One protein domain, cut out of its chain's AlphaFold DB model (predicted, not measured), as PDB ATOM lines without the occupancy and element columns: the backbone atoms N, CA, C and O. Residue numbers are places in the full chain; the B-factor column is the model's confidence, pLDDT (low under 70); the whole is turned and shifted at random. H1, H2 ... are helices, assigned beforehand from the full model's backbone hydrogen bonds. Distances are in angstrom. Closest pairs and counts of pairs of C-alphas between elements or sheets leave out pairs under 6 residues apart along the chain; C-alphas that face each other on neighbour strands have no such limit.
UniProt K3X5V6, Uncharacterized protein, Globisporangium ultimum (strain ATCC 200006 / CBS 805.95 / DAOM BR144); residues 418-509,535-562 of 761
ATOM      1  N   LEU A 418      28.386  -1.949 -59.273       91.69
ATOM      2  CA  LEU A 418      27.018  -2.059 -58.758       91.69
ATOM      3  C   LEU A 418      26.944  -2.855 -57.458       91.69
ATOM      4  O   LEU A 418      26.296  -2.411 -56.518       91.69
ATOM      5  N   VAL A 419      27.634  -3.995 -57.376       92.06
ATOM      6  CA  VAL A 419      27.729  -4.788 -56.143       92.06
ATOM      7  C   VAL A 419      28.341  -3.946 -55.026       92.06
ATOM      8  O   VAL A 419      27.823  -3.941 -53.914       92.06
ATOM      9  N   THR A 420      29.407  -3.200 -55.317       90.81
ATOM     10  CA  THR A 420      30.066  -2.329 -54.332       90.81
ATOM     11  C   THR A 420      29.135  -1.211 -53.865       90.81
ATOM     12  O   THR A 420      29.017  -1.005 -52.664       90.81
ATOM     13  N   TYR A 421      28.430  -0.546 -54.786       90.50
ATOM     14  CA  TYR A 421      27.479   0.522 -54.465       90.50
ATOM     15  C   TYR A 421      26.270   0.011 -53.667       90.50
ATOM     16  O   TYR A 421      25.897   0.591 -52.652       90.50
ATOM     17  N   LEU A 422      25.676  -1.111 -54.089       90.75
ATOM     18  CA  LEU A 422      24.558  -1.741 -53.382       90.75
ATOM     19  C   LEU A 422      24.950  -2.168 -51.968       90.75
ATOM     20  O   LEU A 422      24.109  -2.121 -51.082       90.75
ATOM     21  N   SER A 423      26.213  -2.546 -51.764       91.38
ATOM     22  CA  SER A 423      26.738  -2.982 -50.469       91.38
ATOM     23  C   SER A 423      27.175  -1.835 -49.552       91.38
ATOM     24  O   SER A 423      27.648  -2.104 -48.452       91.38
ATOM     25  N   GLU A 424      27.066  -0.568 -49.970       88.81
ATOM     26  CA  GLU A 424      27.312   0.564 -49.069       88.81
ATOM     27  C   GLU A 424      26.233   0.640 -47.975       88.81
ATOM     28  O   GLU A 424      25.076   0.259 -48.179       88.81
ATOM     29  N   ALA A 425      26.609   1.165 -46.806       85.50
ATOM     30  CA  ALA A 425      25.731   1.203 -45.641       85.50
ATOM     31  C   ALA A 425      24.419   1.955 -45.905       85.50
ATOM     32  O   ALA A 425      24.409   3.098 -46.366       85.50
ATOM     33  N   GLY A 426      23.303   1.301 -45.587       86.00
ATOM     34  CA  GLY A 426      21.948   1.810 -45.743       86.00
ATOM     35  C   GLY A 426      21.401   1.766 -47.172       86.00
ATOM     36  O   GLY A 426      20.270   2.211 -47.380       86.00
ATOM     37  N   LYS A 427      22.146   1.253 -48.165       87.94
ATOM     38  CA  LYS A 427      21.703   1.221 -49.572       87.94
ATOM     39  C   LYS A 427      20.915  -0.045 -49.902       87.94
ATOM     40  O   LYS A 427      19.786   0.062 -50.378       87.94
ATOM     41  N   PHE A 428      21.454  -1.237 -49.634       90.12
ATOM     42  CA  PHE A 428      20.817  -2.502 -50.037       90.12
ATOM     43  C   PHE A 428      19.363  -2.677 -49.553       90.12
ATOM     44  O   PHE A 428      18.521  -3.073 -50.370       90.12
ATOM     45  N   PRO A 429      18.997  -2.321 -48.299       88.62
ATOM     46  CA  PRO A 429      17.618  -2.448 -47.822       88.62
ATOM     47  C   PRO A 429      16.592  -1.673 -48.667       88.62
ATOM     48  O   PRO A 429      15.442  -2.093 -48.777       88.62
ATOM     49  N   GLN A 430      17.007  -0.585 -49.330       88.44
ATOM     50  CA  GLN A 430      16.140   0.230 -50.193       88.44
ATOM     51  C   GLN A 430      15.730  -0.498 -51.485       88.44
ATOM     52  O   GLN A 430      14.695  -0.185 -52.083       88.44
ATOM     53  N   PHE A 431      16.534  -1.470 -51.928       88.56
ATOM     54  CA  PHE A 431      16.356  -2.175 -53.200       88.56
ATOM     55  C   PHE A 431      15.968  -3.647 -53.033       88.56
ATOM     56  O   PHE A 431      15.428  -4.232 -53.971       88.56
ATOM     57  N   ALA A 432      16.177  -4.238 -51.853       86.56
ATOM     58  CA  ALA A 432      15.956  -5.664 -51.601       86.56
ATOM     59  C   ALA A 432      14.534  -6.142 -51.960       86.56
ATOM     60  O   ALA A 432      14.368  -7.225 -52.511       86.56
ATOM     61  N   LEU A 433      13.505  -5.324 -51.708       87.25
ATOM     62  CA  LEU A 433      12.099  -5.676 -51.962       87.25
ATOM     63  C   LEU A 433      11.595  -5.295 -53.368       87.25
ATOM     64  O   LEU A 433      10.398  -5.396 -53.649       87.25
ATOM     65  N   ARG A 434      12.473  -4.823 -54.260       88.00
ATOM     66  CA  ARG A 434      12.097  -4.469 -55.636       88.00
ATOM     67  C   ARG A 434      11.788  -5.728 -56.444       88.00
ATOM     68  O   ARG A 434      12.445  -6.754 -56.297       88.00
ATOM     69  N   ARG A 435      10.789  -5.652 -57.333       87.19
ATOM     70  CA  ARG A 435      10.344  -6.807 -58.139       87.19
ATOM     71  C   ARG A 435      11.455  -7.313 -59.050       87.19
ATOM     72  O   ARG A 435      11.574  -8.511 -59.269       87.19
ATOM     73  N   GLU A 436      12.285  -6.402 -59.531       89.06
ATOM     74  CA  GLU A 436      13.431  -6.663 -60.389       89.06
ATOM     75  C   GLU A 436      14.449  -7.624 -59.748       89.06
ATOM     76  O   GLU A 436      15.086  -8.392 -60.464       89.06
ATOM     77  N   MET A 437      14.544  -7.668 -58.410       87.69
ATOM     78  CA  MET A 437      15.405  -8.620 -57.687       87.69
ATOM     79  C   MET A 437      14.943 -10.078 -57.823       87.69
ATOM     80  O   MET A 437      15.702 -10.985 -57.514       87.69
ATOM     81  N   THR A 438      13.716 -10.324 -58.295       84.25
ATOM     82  CA  THR A 438      13.207 -11.679 -58.583       84.25
ATOM     83  C   THR A 438      13.601 -12.185 -59.974       84.25
ATOM     84  O   THR A 438      13.255 -13.308 -60.350       84.25
ATOM     85  N   SER A 439      14.300 -11.363 -60.766       86.56
ATOM     86  CA  SER A 439      14.742 -11.742 -62.103       86.56
ATOM     87  C   SER A 439      15.732 -12.900 -62.048       86.56
ATOM     88  O   SER A 439      16.803 -12.779 -61.463       86.56
ATOM     89  N   LYS A 440      15.432 -13.989 -62.764       84.25
ATOM     90  CA  LYS A 440      16.365 -15.117 -62.945       84.25
ATOM     91  C   LYS A 440      17.617 -14.749 -63.752       84.25
ATOM     92  O   LYS A 440      18.526 -15.565 -63.854       84.25
ATOM     93  N   MET A 441      17.647 -13.558 -64.354       84.25
ATOM     94  CA  MET A 441      18.838 -13.027 -65.017       84.25
ATOM     95  C   MET A 441      19.892 -12.547 -64.016       84.25
ATOM     96  O   MET A 441      21.050 -12.433 -64.393       84.25
ATOM     97  N   ILE A 442      19.510 -12.284 -62.759       88.50
ATOM     98  CA  ILE A 442      20.461 -12.036 -61.676       88.50
ATOM     99  C   ILE A 442      20.828 -13.401 -61.085       88.50
ATOM    100  O   ILE A 442      19.963 -14.061 -60.502       88.50
ATOM    101  N   PRO A 443      22.078 -13.862 -61.227       88.44
ATOM    102  CA  PRO A 443      22.483 -15.137 -60.662       88.44
ATOM    103  C   PRO A 443      22.544 -15.060 -59.131       88.44
ATOM    104  O   PRO A 443      22.973 -14.050 -58.563       88.44
ATOM    105  N   ASP A 444      22.248 -16.173 -58.453       87.81
ATOM    106  CA  ASP A 444      22.391 -16.280 -56.992       87.81
ATOM    107  C   ASP A 444      23.815 -15.939 -56.517       87.81
ATOM    108  O   ASP A 444      24.003 -15.437 -55.410       87.81
ATOM    109  N   THR A 445      24.836 -16.161 -57.356       90.88
ATOM    110  CA  THR A 445      26.230 -15.797 -57.055       90.88
ATOM    111  C   THR A 445      26.420 -14.294 -56.883       90.88
ATOM    112  O   THR A 445      27.162 -13.884 -55.992       90.88
ATOM    113  N   THR A 446      25.733 -13.478 -57.682       91.81
ATOM    114  CA  THR A 446      25.801 -12.014 -57.601       91.81
ATOM    115  C   THR A 446      25.086 -11.517 -56.354       91.81
ATOM    116  O   THR A 446      25.618 -10.681 -55.627       91.81
ATOM    117  N   VAL A 447      23.920 -12.091 -56.041       91.31
ATOM    118  CA  VAL A 447      23.199 -11.787 -54.797       91.31
ATOM    119  C   VAL A 447      24.057 -12.140 -53.583       91.31
ATOM    120  O   VAL A 447      24.214 -11.320 -52.686       91.31
ATOM    121  N   LEU A 448      24.681 -13.320 -53.570       90.94
ATOM    122  CA  LEU A 448      25.612 -13.726 -52.515       90.94
ATOM    123  C   LEU A 448      26.807 -12.774 -52.378       90.94
ATOM    124  O   LEU A 448      27.251 -12.524 -51.260       90.94
ATOM    125  N   GLU A 449      27.340 -12.248 -53.484       91.69
ATOM    126  CA  GLU A 449      28.437 -11.274 -53.449       91.69
ATOM    127  C   GLU A 449      28.007  -9.962 -52.778       91.69
ATOM    128  O   GLU A 449      28.753  -9.436 -51.950       91.69
ATOM    129  N   ILE A 450      26.790  -9.484 -53.068       92.62
ATOM    130  CA  ILE A 450      26.189  -8.319 -52.402       92.62
ATOM    131  C   ILE A 450      26.031  -8.604 -50.905       92.62
ATOM    132  O   ILE A 450      26.563  -7.872 -50.074       92.62
ATOM    133  N   LEU A 451      25.385  -9.719 -50.544       92.12
ATOM    134  CA  LEU A 451      25.135 -10.074 -49.141       92.12
ATOM    135  C   LEU A 451      26.426 -10.178 -48.319       92.12
ATOM    136  O   LEU A 451      26.476  -9.700 -47.188       92.12
ATOM    137  N   LYS A 452      27.495 -10.743 -48.890       89.75
ATOM    138  CA  LYS A 452      28.802 -10.852 -48.224       89.75
ATOM    139  C   LYS A 452      29.459  -9.500 -47.952       89.75
ATOM    140  O   LYS A 452      30.206  -9.392 -46.985       89.75
ATOM    141  N   ARG A 453      29.219  -8.492 -48.794       90.62
ATOM    142  CA  ARG A 453      29.814  -7.153 -48.654       90.62
ATOM    143  C   ARG A 453      28.938  -6.180 -47.869       90.62
ATOM    144  O   ARG A 453      29.478  -5.223 -47.326       90.62
ATOM    145  N   CYS A 454      27.632  -6.424 -47.773       91.19
ATOM    146  CA  CYS A 454      26.720  -5.587 -46.999       91.19
ATOM    147  C   CYS A 454      27.093  -5.537 -45.504       91.19
ATOM    148  O   CYS A 454      27.489  -6.565 -44.931       91.19
ATOM    149  N   PRO A 455      26.893  -4.389 -44.831       90.31
ATOM    150  CA  PRO A 455      26.991  -4.290 -43.381       90.31
ATOM    151  C   PRO A 455      25.999  -5.216 -42.683       90.31
ATOM    152  O   PRO A 455      24.901  -5.474 -43.174       90.31
ATOM    153  N   THR A 456      26.378  -5.715 -41.508       88.44
ATOM    154  CA  THR A 456      25.544  -6.658 -40.750       88.44
ATOM    155  C   THR A 456      24.212  -6.031 -40.338       88.44
ATOM    156  O   THR A 456      23.189  -6.706 -40.403       88.44
ATOM    157  N   LYS A 457      24.202  -4.735 -39.998       88.19
ATOM    158  CA  LYS A 457      22.982  -3.964 -39.728       88.19
ATOM    159  C   LYS A 457      21.964  -4.054 -40.873       88.19
ATOM    160  O   LYS A 457      20.832  -4.463 -40.646       88.19
ATOM    161  N   ASP A 458      22.394  -3.781 -42.102       90.06
ATOM    162  CA  ASP A 458      21.532  -3.829 -43.289       90.06
ATOM    163  C   ASP A 458      20.998  -5.246 -43.553       90.06
ATOM    164  O   ASP A 458      19.846  -5.426 -43.951       90.06
ATOM    165  N   LEU A 459      21.819  -6.275 -43.308       90.50
ATOM    166  CA  LEU A 459      21.382  -7.668 -43.421       90.50
ATOM    167  C   LEU A 459      20.314  -8.022 -42.385       90.50
ATOM    168  O   LEU A 459      19.370  -8.730 -42.725       90.50
ATOM    169  N   ARG A 460      20.427  -7.521 -41.148       88.62
ATOM    170  CA  ARG A 460      19.407  -7.714 -40.104       88.62
ATOM    171  C   ARG A 460      18.106  -6.990 -40.442       88.62
ATOM    172  O   ARG A 460      17.033  -7.557 -40.237       88.62
ATOM    173  N   ASP A 461      18.192  -5.789 -41.011       88.81
ATOM    174  CA  ASP A 461      17.017  -5.050 -41.481       88.81
ATOM    175  C   ASP A 461      16.270  -5.855 -42.553       88.81
ATOM    176  O   ASP A 461      15.050  -6.002 -42.488       88.81
ATOM    177  N   ILE A 462      16.992  -6.470 -43.492       88.94
ATOM    178  CA  ILE A 462      16.393  -7.329 -44.524       88.94
ATOM    179  C   ILE A 462      15.892  -8.649 -43.933       88.94
ATOM    180  O   ILE A 462      14.801  -9.094 -44.287       88.94
ATOM    181  N   GLU A 463      16.632  -9.265 -43.012       89.94
ATOM    182  CA  GLU A 463      16.204 -10.478 -42.310       89.94
ATOM    183  C   GLU A 463      14.862 -10.260 -41.595       89.94
ATOM    184  O   GLU A 463      13.979 -11.116 -41.676       89.94
ATOM    185  N   SER A 464      14.653  -9.079 -41.002       87.56
ATOM    186  CA  SER A 464      13.395  -8.711 -40.339       87.56
ATOM    187  C   SER A 464      12.183  -8.693 -41.283       87.56
ATOM    188  O   SER A 464      11.050  -8.907 -40.848       87.56
ATOM    189  N   THR A 465      12.401  -8.494 -42.589       85.56
ATOM    190  CA  THR A 465      11.327  -8.524 -43.596       85.56
ATOM    191  C   THR A 465      10.836  -9.943 -43.913       85.56
ATOM    192  O   THR A 465       9.768 -10.106 -44.516       85.56
ATOM    193  N   GLY A 466      11.575 -10.970 -43.478       84.94
ATOM    194  CA  GLY A 466      11.228 -12.379 -43.642       84.94
ATOM    195  C   GLY A 466      11.142 -12.817 -45.106       84.94
ATOM    196  O   GLY A 466      11.831 -12.300 -45.986       84.94
ATOM    197  N   ASN A 467      10.208 -13.730 -45.388       83.56
ATOM    198  CA  ASN A 467       9.979 -14.317 -46.718       83.56
ATOM    199  C   ASN A 467       9.495 -13.323 -47.794       83.56
ATOM    200  O   ASN A 467       9.221 -13.729 -48.922       83.56
ATOM    201  N   ARG A 468       9.346 -12.030 -47.472       83.75
ATOM    202  CA  ARG A 468       9.075 -10.989 -48.478       83.75
ATOM    203  C   ARG A 468      10.272 -10.769 -49.396       83.75
ATOM    204  O   ARG A 468      10.087 -10.373 -50.544       83.75
ATOM    205  N   PHE A 469      11.477 -11.038 -48.902       86.75
ATOM    206  CA  PHE A 469      12.673 -11.078 -49.721       86.75
ATOM    207  C   PHE A 469      12.884 -12.490 -50.272       86.75
ATOM    208  O   PHE A 469      12.966 -13.456 -49.516       86.75
ATOM    209  N   ILE A 470      12.998 -12.618 -51.596       84.94
ATOM    210  CA  ILE A 470      13.073 -13.926 -52.268       84.94
ATOM    211  C   ILE A 470      14.302 -14.746 -51.840       84.94
ATOM    212  O   ILE A 470      14.224 -15.966 -51.741       84.94
ATOM    213  N   HIS A 471      15.410 -14.077 -51.500       88.19
ATOM    214  CA  HIS A 471      16.647 -14.713 -51.039       88.19
ATOM    215  C   HIS A 471      16.801 -14.686 -49.509       88.19
ATOM    216  O   HIS A 471      17.924 -14.687 -49.001       88.19
ATOM    217  N   HIS A 472      15.694 -14.656 -48.756       89.56
ATOM    218  CA  HIS A 472      15.711 -14.616 -47.289       89.56
ATOM    219  C   HIS A 472      16.585 -15.720 -46.668       89.56
ATOM    220  O   HIS A 472      17.380 -15.435 -45.776       89.56
ATOM    221  N   GLU A 473      16.542 -16.951 -47.195       89.56
ATOM    222  CA  GLU A 473      17.402 -18.038 -46.700       89.56
ATOM    223  C   GLU A 473      18.902 -17.728 -46.814       89.56
ATOM    224  O   GLU A 473      19.678 -18.112 -45.940       89.56
ATOM    225  N   LEU A 474      19.324 -17.040 -47.881       89.81
ATOM    226  CA  LEU A 474      20.723 -16.655 -48.068       89.81
ATOM    227  C   LEU A 474      21.133 -15.584 -47.051       89.81
ATOM    228  O   LEU A 474      22.227 -15.669 -46.495       89.81
ATOM    229  N   VAL A 475      20.240 -14.633 -46.758       91.62
ATOM    230  CA  VAL A 475      20.453 -13.598 -45.732       91.62
ATOM    231  C   VAL A 475      20.590 -14.234 -44.356       91.62
ATOM    232  O   VAL A 475      21.593 -14.009 -43.685       91.62
ATOM    233  N   SER A 476      19.641 -15.081 -43.953       91.19
ATOM    234  CA  SER A 476      19.681 -15.725 -42.637       91.19
ATOM    235  C   SER A 476      20.899 -16.630 -42.466       91.19
ATOM    236  O   SER A 476      21.498 -16.654 -41.392       91.19
ATOM    237  N   ARG A 477      21.338 -17.337 -43.519       91.75
ATOM    238  CA  ARG A 477      22.587 -18.119 -43.476       91.75
ATOM    239  C   ARG A 477      23.821 -17.233 -43.300       91.75
ATOM    240  O   ARG A 477      24.705 -17.589 -42.522       91.75
ATOM    241  N   GLU A 478      23.889 -16.096 -43.987       92.62
ATOM    242  CA  GLU A 478      25.004 -15.149 -43.865       92.62
ATOM    243  C   GLU A 478      25.032 -14.492 -42.474       92.62
ATOM    244  O   GLU A 478      26.066 -14.524 -41.805       92.62
ATOM    245  N   VAL A 479      23.892 -13.993 -41.979       91.38
ATOM    246  CA  VAL A 479      23.769 -13.426 -40.622       91.38
ATOM    247  C   VAL A 479      24.160 -14.461 -39.568       91.38
ATOM    248  O   VAL A 479      24.951 -14.168 -38.668       91.38
ATOM    249  N   HIS A 480      23.681 -15.699 -39.703       91.75
ATOM    250  CA  HIS A 480      24.049 -16.793 -38.809       91.75
ATOM    251  C   HIS A 480      25.552 -17.110 -38.854       91.75
ATOM    252  O   HIS A 480      26.174 -17.314 -37.809       91.75
ATOM    253  N   THR A 481      26.160 -17.097 -40.042       91.12
ATOM    254  CA  THR A 481      27.604 -17.322 -40.215       91.12
ATOM    255  C   THR A 481      28.418 -16.238 -39.510       91.12
ATOM    256  O   THR A 481      29.342 -16.561 -38.758       91.12
ATOM    257  N   ARG A 482      28.039 -14.962 -39.671       91.25
ATOM    258  CA  ARG A 482      28.666 -13.829 -38.968       91.25
ATOM    259  C   ARG A 482      28.503 -13.938 -37.455       91.25
ATOM    260  O   ARG A 482      29.476 -13.761 -36.728       91.25
ATOM    261  N   LYS A 483      27.312 -14.328 -36.987       90.06
ATOM    262  CA  LYS A 483      27.019 -14.555 -35.565       90.06
ATOM    263  C   LYS A 483      27.921 -15.635 -34.954       90.06
ATOM    264  O   LYS A 483      28.495 -15.429 -33.886       90.06
ATOM    265  N   ILE A 484      28.097 -16.771 -35.638       89.31
ATOM    266  CA  ILE A 484      28.989 -17.854 -35.185       89.31
ATOM    267  C   ILE A 484      30.451 -17.401 -35.176       89.31
ATOM    268  O   ILE A 484      31.171 -17.679 -34.215       89.31
ATOM    269  N   ALA A 485      30.904 -16.732 -36.240       87.38
ATOM    270  CA  ALA A 485      32.274 -16.234 -36.332       87.38
ATOM    271  C   ALA A 485      32.586 -15.260 -35.186       87.38
ATOM    272  O   ALA A 485      33.617 -15.397 -34.529       87.38
ATOM    273  N   PHE A 486      31.652 -14.354 -34.886       88.75
ATOM    274  CA  PHE A 486      31.769 -13.422 -33.772       88.75
ATOM    275  C   PHE A 486      31.779 -14.130 -32.408       88.75
ATOM    276  O   PHE A 486      32.639 -13.844 -31.582       88.75
ATOM    277  N   GLY A 487      30.912 -15.124 -32.187       85.44
ATOM    278  CA  GLY A 487      30.930 -15.918 -30.951       85.44
ATOM    279  C   GLY A 487      32.261 -16.646 -30.717       85.44
ATOM    280  O   GLY A 487      32.779 -16.656 -29.601       85.44
ATOM    281  N   ARG A 488      32.870 -17.204 -31.773       85.69
ATOM    282  CA  ARG A 488      34.211 -17.818 -31.695       85.69
ATOM    283  C   ARG A 488      35.297 -16.794 -31.380       85.69
ATOM    284  O   ARG A 488      36.196 -17.093 -30.598       85.69
ATOM    285  N   LEU A 489      35.202 -15.602 -31.968       83.69
ATOM    286  CA  LEU A 489      36.116 -14.501 -31.689       83.69
ATOM    287  C   LEU A 489      36.029 -14.089 -30.215       83.69
ATOM    288  O   LEU A 489      37.047 -14.104 -29.530       83.69
ATOM    289  N   LEU A 490      34.827 -13.826 -29.695       80.31
ATOM    290  CA  LEU A 490      34.621 -13.476 -28.286       80.31
ATOM    291  C   LEU A 490      35.142 -14.550 -27.324       80.31
ATOM    292  O   LEU A 490      35.770 -14.219 -26.319       80.31
ATOM    293  N   ALA A 491      34.956 -15.832 -27.648       76.06
ATOM    294  CA  ALA A 491      35.483 -16.935 -26.846       76.06
ATOM    295  C   ALA A 491      37.023 -16.943 -26.762       76.06
ATOM    296  O   ALA A 491      37.570 -17.446 -25.782       76.06
ATOM    297  N   SER A 492      37.717 -16.377 -27.757       75.31
ATOM    298  CA  SER A 492      39.183 -16.266 -27.781       75.31
ATOM    299  C   SER A 492      39.741 -15.042 -27.038       75.31
ATOM    300  O   SER A 492      40.936 -14.997 -26.756       75.31
ATOM    301  N   LEU A 493      38.901 -14.055 -26.694       70.19
ATOM    302  CA  LEU A 493      39.336 -12.817 -26.037       70.19
ATOM    303  C   LEU A 493      39.551 -12.988 -24.523       70.19
ATOM    304  O   LEU A 493      38.804 -13.701 -23.848       70.19
ATOM    305  N   SER A 494      40.520 -12.258 -23.959       69.25
ATOM    306  CA  SER A 494      40.684 -12.129 -22.501       69.25
ATOM    307  C   SER A 494      39.532 -11.332 -21.872       69.25
ATOM    308  O   SER A 494      38.808 -10.616 -22.564       69.25
ATOM    309  N   ASN A 495      39.342 -11.449 -20.552       60.75
ATOM    310  CA  ASN A 495      38.278 -10.724 -19.844       60.75
ATOM    311  C   ASN A 495      38.437  -9.202 -19.955       60.75
ATOM    312  O   ASN A 495      37.443  -8.507 -20.149       60.75
ATOM    313  N   ASP A 496      39.673  -8.699 -19.904       61.44
ATOM    314  CA  ASP A 496      39.965  -7.268 -20.044       61.44
ATOM    315  C   ASP A 496      39.567  -6.746 -21.422       61.44
ATOM    316  O   ASP A 496      38.838  -5.760 -21.525       61.44
ATOM    317  N   LYS A 497      39.961  -7.456 -22.489       67.19
ATOM    318  CA  LYS A 497      39.586  -7.096 -23.863       67.19
ATOM    319  C   LYS A 497      38.077  -7.180 -24.073       67.19
ATOM    320  O   LYS A 497      37.492  -6.305 -24.697       67.19
ATOM    321  N   LEU A 498      37.424  -8.193 -23.508       69.62
ATOM    322  CA  LEU A 498      35.979  -8.373 -23.622       69.62
ATOM    323  C   LEU A 498      35.197  -7.279 -22.859       69.62
ATOM    324  O   LEU A 498      34.166  -6.814 -23.345       69.62
ATOM    325  N   ARG A 499      35.712  -6.797 -21.718       66.25
ATOM    326  CA  ARG A 499      35.177  -5.615 -21.014       66.25
ATOM    327  C   ARG A 499      35.412  -4.323 -21.790       66.25
ATOM    328  O   ARG A 499      34.500  -3.508 -21.841       66.25
ATOM    329  N   GLN A 500      36.580  -4.140 -22.406       71.81
ATOM    330  CA  GLN A 500      36.845  -2.982 -23.269       71.81
ATOM    331  C   GLN A 500      35.868  -2.948 -24.449       71.81
ATOM    332  O   GLN A 500      35.215  -1.931 -24.666       71.81
ATOM    333  N   VAL A 501      35.682  -4.074 -25.149       75.56
ATOM    334  CA  VAL A 501      34.703  -4.194 -26.242       75.56
ATOM    335  C   VAL A 501      33.289  -3.869 -25.758       75.56
ATOM    336  O   VAL A 501      32.584  -3.123 -26.431       75.56
ATOM    337  N   PHE A 502      32.885  -4.367 -24.583       74.00
ATOM    338  CA  PHE A 502      31.583  -4.047 -23.990       74.00
ATOM    339  C   PHE A 502      31.429  -2.555 -23.689       74.00
ATOM    340  O   PHE A 502      30.474  -1.953 -24.161       74.00
ATOM    341  N   LEU A 503      32.382  -1.957 -22.963       72.50
ATOM    342  CA  LEU A 503      32.355  -0.542 -22.582       72.50
ATOM    343  C   LEU A 503      32.266   0.364 -23.812       72.50
ATOM    344  O   LEU A 503      31.403   1.243 -23.869       72.50
ATOM    345  N   HIS A 504      33.101   0.102 -24.820       72.38
ATOM    346  CA  HIS A 504      33.088   0.858 -26.067       72.38
ATOM    347  C   HIS A 504      31.783   0.654 -26.846       72.38
ATOM    348  O   HIS A 504      31.179   1.643 -27.256       72.38
ATOM    349  N   ALA A 505      31.280  -0.579 -26.968       73.44
ATOM    350  CA  ALA A 505      30.006  -0.845 -27.637       73.44
ATOM    351  C   ALA A 505      28.827  -0.135 -26.950       73.44
ATOM    352  O   ALA A 505      27.998   0.457 -27.635       73.44
ATOM    353  N   THR A 506      28.772  -0.112 -25.612       67.38
ATOM    354  CA  THR A 506      27.742   0.638 -24.872       67.38
ATOM    355  C   THR A 506      27.877   2.149 -25.032       67.38
ATOM    356  O   THR A 506      26.867   2.814 -25.239       67.38
ATOM    357  N   SER A 507      29.099   2.697 -25.029       65.06
ATOM    358  CA  SER A 507      29.307   4.136 -25.261       65.06
ATOM    359  C   SER A 507      28.889   4.573 -26.670       65.06
ATOM    360  O   SER A 507      28.300   5.635 -26.839       65.06
ATOM    361  N   SER A 508      29.099   3.723 -27.684       59.38
ATOM    362  CA  SER A 508      28.666   3.993 -29.060       59.38
ATOM    363  C   SER A 508      27.144   3.948 -29.241       59.38
ATOM    364  O   SER A 508      26.627   4.552 -30.179       59.38
ATOM    365  N   ILE A 509      26.410   3.262 -28.356       57.19
ATOM    366  CA  ILE A 509      24.938   3.211 -28.373       57.19
ATOM    367  C   ILE A 509      24.324   4.485 -27.756       57.19
ATOM    368  O   ILE A 509      23.207   4.850 -28.121       57.19
ATOM    369  N   ASP A 535      43.042  -0.079 -31.155       55.03
ATOM    370  CA  ASP A 535      43.669  -0.875 -32.209       55.03
ATOM    371  C   ASP A 535      42.625  -1.119 -33.313       55.03
ATOM    372  O   ASP A 535      41.450  -1.370 -33.022       55.03
ATOM    373  N   SER A 536      43.030  -1.077 -34.588       55.59
ATOM    374  CA  SER A 536      42.137  -1.359 -35.729       55.59
ATOM    375  C   SER A 536      41.367  -2.679 -35.541       55.59
ATOM    376  O   SER A 536      40.199  -2.790 -35.918       55.59
ATOM    377  N   GLU A 537      41.988  -3.645 -34.861       59.41
ATOM    378  CA  GLU A 537      41.394  -4.925 -34.486       59.41
ATOM    379  C   GLU A 537      40.271  -4.797 -33.435       59.41
ATOM    380  O   GLU A 537      39.249  -5.478 -33.547       59.41
ATOM    381  N   LEU A 538      40.402  -3.889 -32.459       65.44
ATOM    382  CA  LEU A 538      39.378  -3.625 -31.440       65.44
ATOM    383  C   LEU A 538      38.172  -2.880 -32.035       65.44
ATOM    384  O   LEU A 538      37.036  -3.162 -31.669       65.44
ATOM    385  N   SER A 539      38.388  -1.984 -33.005       66.00
ATOM    386  CA  SER A 539      37.309  -1.247 -33.689       66.00
ATOM    387  C   SER A 539      36.338  -2.176 -34.441       66.00
ATOM    388  O   SER A 539      35.111  -2.068 -34.314       66.00
ATOM    389  N   HIS A 540      36.874  -3.175 -35.151       69.62
ATOM    390  CA  HIS A 540      36.058  -4.206 -35.799       69.62
ATOM    391  C   HIS A 540      35.269  -5.054 -34.787       69.62
ATOM    392  O   HIS A 540      34.116  -5.405 -35.044       69.62
ATOM    393  N   GLN A 541      35.859  -5.345 -33.623       76.69
ATOM    394  CA  GLN A 541      35.207  -6.098 -32.545       76.69
ATOM    395  C   GLN A 541      34.073  -5.305 -31.885       76.69
ATOM    396  O   GLN A 541      33.020  -5.877 -31.610       76.69
ATOM    397  N   VAL A 542      34.255  -3.997 -31.683       77.31
ATOM    398  CA  VAL A 542      33.227  -3.093 -31.139       77.31
ATOM    399  C   VAL A 542      32.037  -2.982 -32.090       77.31
ATOM    400  O   VAL A 542      30.896  -3.099 -31.657       77.31
ATOM    401  N   THR A 543      32.283  -2.846 -33.394       76.25
ATOM    402  CA  THR A 543      31.200  -2.760 -34.392       76.25
ATOM    403  C   THR A 543      30.371  -4.051 -34.421       76.25
ATOM    404  O   THR A 543      29.146  -4.011 -34.343       76.25
ATOM    405  N   ALA A 544      31.034  -5.212 -34.433       78.31
ATOM    406  CA  ALA A 544      30.358  -6.510 -34.386       78.31
ATOM    407  C   ALA A 544      29.608  -6.753 -33.057       78.31
ATOM    408  O   ALA A 544      28.569  -7.414 -33.052       78.31
ATOM    409  N   ALA A 545      30.098  -6.197 -31.944       77.56
ATOM    410  CA  ALA A 545      29.422  -6.239 -30.648       77.56
ATOM    411  C   ALA A 545      28.121  -5.423 -30.629       77.56
ATOM    412  O   ALA A 545      27.141  -5.867 -30.033       77.56
ATOM    413  N   VAL A 546      28.091  -4.274 -31.312       81.81
ATOM    414  CA  VAL A 546      26.862  -3.485 -31.507       81.81
ATOM    415  C   VAL A 546      25.853  -4.251 -32.372       81.81
ATOM    416  O   VAL A 546      24.655  -4.226 -32.092       81.81
ATOM    417  N   ASP A 547      26.325  -4.985 -33.383       81.81
ATOM    418  CA  ASP A 547      25.467  -5.778 -34.271       81.81
ATOM    419  C   ASP A 547      24.886  -7.043 -33.601       81.81
ATOM    420  O   ASP A 547      23.788  -7.475 -33.969       81.81
ATOM    421  N   PHE A 548      25.585  -7.636 -32.624       86.19
ATOM    422  CA  PHE A 548      25.205  -8.879 -31.929       86.19
ATOM    423  C   PHE A 548      25.340  -8.778 -30.390       86.19
ATOM    424  O   PHE A 548      26.138  -9.511 -29.787       86.19
ATOM    425  N   PRO A 549      24.555  -7.910 -29.724       83.12
ATOM    426  CA  PRO A 549      24.674  -7.693 -28.280       83.12
ATOM    427  C   PRO A 549      24.325  -8.951 -27.470       83.12
ATOM    428  O   PRO A 549      24.942  -9.231 -26.444       83.12
ATOM    429  N   ASP A 550      23.402  -9.769 -27.977       84.69
ATOM    430  CA  ASP A 550      22.972 -11.021 -27.359       84.69
ATOM    431  C   ASP A 550      24.105 -12.053 -27.265       84.69
ATOM    432  O   ASP A 550      24.203 -12.779 -26.277       84.69
ATOM    433  N   VAL A 551      24.992 -12.113 -28.261       86.25
ATOM    434  CA  VAL A 551      26.147 -13.028 -28.256       86.25
ATOM    435  C   VAL A 551      27.183 -12.586 -27.226       86.25
ATOM    436  O   VAL A 551      27.756 -13.422 -26.526       86.25
ATOM    437  N   LEU A 552      27.396 -11.274 -27.102       79.94
ATOM    438  CA  LEU A 552      28.286 -10.710 -26.092       79.94
ATOM    439  C   LEU A 552      27.761 -10.992 -24.678       79.94
ATOM    440  O   LEU A 552      28.507 -11.473 -23.824       79.94
ATOM    441  N   GLU A 553      26.467 -10.773 -24.442       78.81
ATOM    442  CA  GLU A 553      25.814 -11.096 -23.170       78.81
ATOM    443  C   GLU A 553      25.872 -12.591 -22.839       78.81
ATOM    444  O   GLU A 553      26.162 -12.950 -21.694       78.81
ATOM    445  N   GLN A 554      25.650 -13.462 -23.830       80.62
ATOM    446  CA  GLN A 554      25.769 -14.915 -23.682       80.62
ATOM    447  C   GLN A 554      27.189 -15.336 -23.301       80.62
ATOM    448  O   GLN A 554      27.352 -16.198 -22.439       80.62
ATOM    449  N   GLU A 555      28.220 -14.716 -23.876       75.88
ATOM    450  CA  GLU A 555      29.607 -15.005 -23.509       75.88
ATOM    451  C   GLU A 555      29.928 -14.523 -22.085       75.88
ATOM    452  O   GLU A 555      30.539 -15.257 -21.302       75.88
ATOM    453  N   PHE A 556      29.446 -13.342 -21.685       71.25
ATOM    454  CA  PHE A 556      29.537 -12.899 -20.291       71.25
ATOM    455  C   PHE A 556      28.786 -13.829 -19.334       71.25
ATOM    456  O   PHE A 556      29.253 -14.060 -18.220       71.25
ATOM    457  N   ALA A 557      27.608 -14.327 -19.712       67.94
ATOM    458  CA  ALA A 557      26.841 -15.278 -18.908       67.94
ATOM    459  C   ALA A 557      27.595 -16.610 -18.776       67.94
ATOM    460  O   ALA A 557      27.837 -17.063 -17.661       67.94
ATOM    461  N   ARG A 558      28.111 -17.153 -19.885       69.81
ATOM    462  CA  ARG A 558      28.940 -18.367 -19.906       69.81
ATOM    463  C   ARG A 558      30.153 -18.256 -18.981       69.81
ATOM    464  O   ARG A 558      30.460 -19.201 -18.257       69.81
ATOM    465  N   ARG A 559      30.846 -17.109 -18.982       60.50
ATOM    466  CA  ARG A 559      32.006 -16.860 -18.103       60.50
ATOM    467  C   ARG A 559      31.615 -16.676 -16.635       60.50
ATOM    468  O   ARG A 559      32.367 -17.109 -15.765       60.50
ATOM    469  N   ARG A 560      30.446 -16.084 -16.360       58.03
ATOM    470  CA  ARG A 560      29.874 -15.957 -15.006       58.03
ATOM    471  C   ARG A 560      29.456 -17.314 -14.427       58.03
ATOM    472  O   ARG A 560      29.716 -17.576 -13.256       58.03
ATOM    473  N   ASP A 561      28.893 -18.194 -15.248       51.41
ATOM    474  CA  ASP A 561      28.459 -19.532 -14.830       51.41
ATOM    475  C   ASP A 561      29.641 -20.480 -14.559       51.41
ATOM    476  O   ASP A 561      29.562 -21.361 -13.701       51.41
ATOM    477  N   PHE A 562      30.784 -20.269 -15.222       47.91
ATOM    478  CA  PHE A 562      31.982 -21.098 -15.051       47.91
ATOM    479  C   PHE A 562      32.782 -20.816 -13.759       47.91
ATOM    480  O   PHE A 562      33.718 -21.555 -13.450       47.91
TER     481      PHE A 562
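Overview. This is residues 418 to 509 and 535 to 562 of the 761 residues of an uncharacterized protein of Globisporangium ultimum (strain ATCC 200006 / CBS 805.95 / DAOM BR144) (UniProt K3X5V6). One long helix, H6, runs between two lobes: the shorter helices H1 to H5 make the lobe by its first residues, and H7, H8 and H9 make the lobe by its last residues. H3 lies at the far end of the first lobe, and H9 is set on the last part of H6. The printed part has 120 residues with nine named helices, H1 to H9 in order along the chain, and no named strand; the class is all helix, and the helix packing is mostly crossed: leaving out H5 and H8, which touch only at their ends, 0 of the 4 touching pairs with a tilt are at a shallow tilt. It is only just compact, close to loose, with a radius of gyration of the C-alphas of 16.3 A, and elongated, spanning 51 by 27 by 22 A.

Along the chain. H6, residues 472 to 492, is the longest helix, 30.6 A from C-alpha 472 at (15.711, -14.616, -47.289) to C-alpha 492 at (39.183, -16.266, -27.781). Before it come H1, residues 418 to 422, with C-alpha 418 at (27.018, -2.059, -58.758); H2, 428 to 431; H3, 435 to 438; H4, 444 to 453, 14.4 A long; and H5, 456 to 464, 12.3 A. After it come H7, residues 495 to 509, 21.1 A; H8, 536 to 547, 17.3 A; and H9, 549 to 561, 18.3 A, ending with C-alpha 561 at (28.459, -19.532, -14.830).

Arrangement. H5 and H6 are the hub, touching three helices each, and form a helical hairpin: C-alphas 463 and 475 are closest, 6.3 A apart, at a steep tilt of 45 degrees, opposite ways. H6 touches H4 with residues 474 to 478 alone, closest C-alphas 451 and 475 at 6.8 A, and H9 with residues 483 to 491 alone, closest C-alphas 487 and 551 at 6.2 A. H2 touches H5, closest C-alphas 429 and 462 at 6.0 A, and H1 touches H4, closest C-alphas 419 and 450 at 5.4 A. H3 touches no helix. H7 touches H8 at a steep tilt of 61 degrees, closest C-alphas 501 and 542 at 5.2 A. H5 and H8 only just touch, and only at their ends, with 3 pairs of C-alphas within 8 A, the closest 457 and 547 at 6.3 A. Every O i to N i+4 pair is within hydrogen-bond range in H1, H4, H5, H6, H7, H8 and H9; H2 and H3 are too short for such a pair.

Size, cuts and confidence. The C-alphas farthest apart, of Met 441 and Phe 562, are 52.3 A apart. Residues 510 to 534 are not printed, and C-alphas 509 and 535 are 19.6 A apart across this cut, which lies in the link from H7 to H8. Of the links printed whole, that from H5 to H6 is short and the others are tight. The mean pLDDT of the printed part is 81.5; residues 494 to 499, 506 to 509, 535 to 540 and 557 to 562 are under 70.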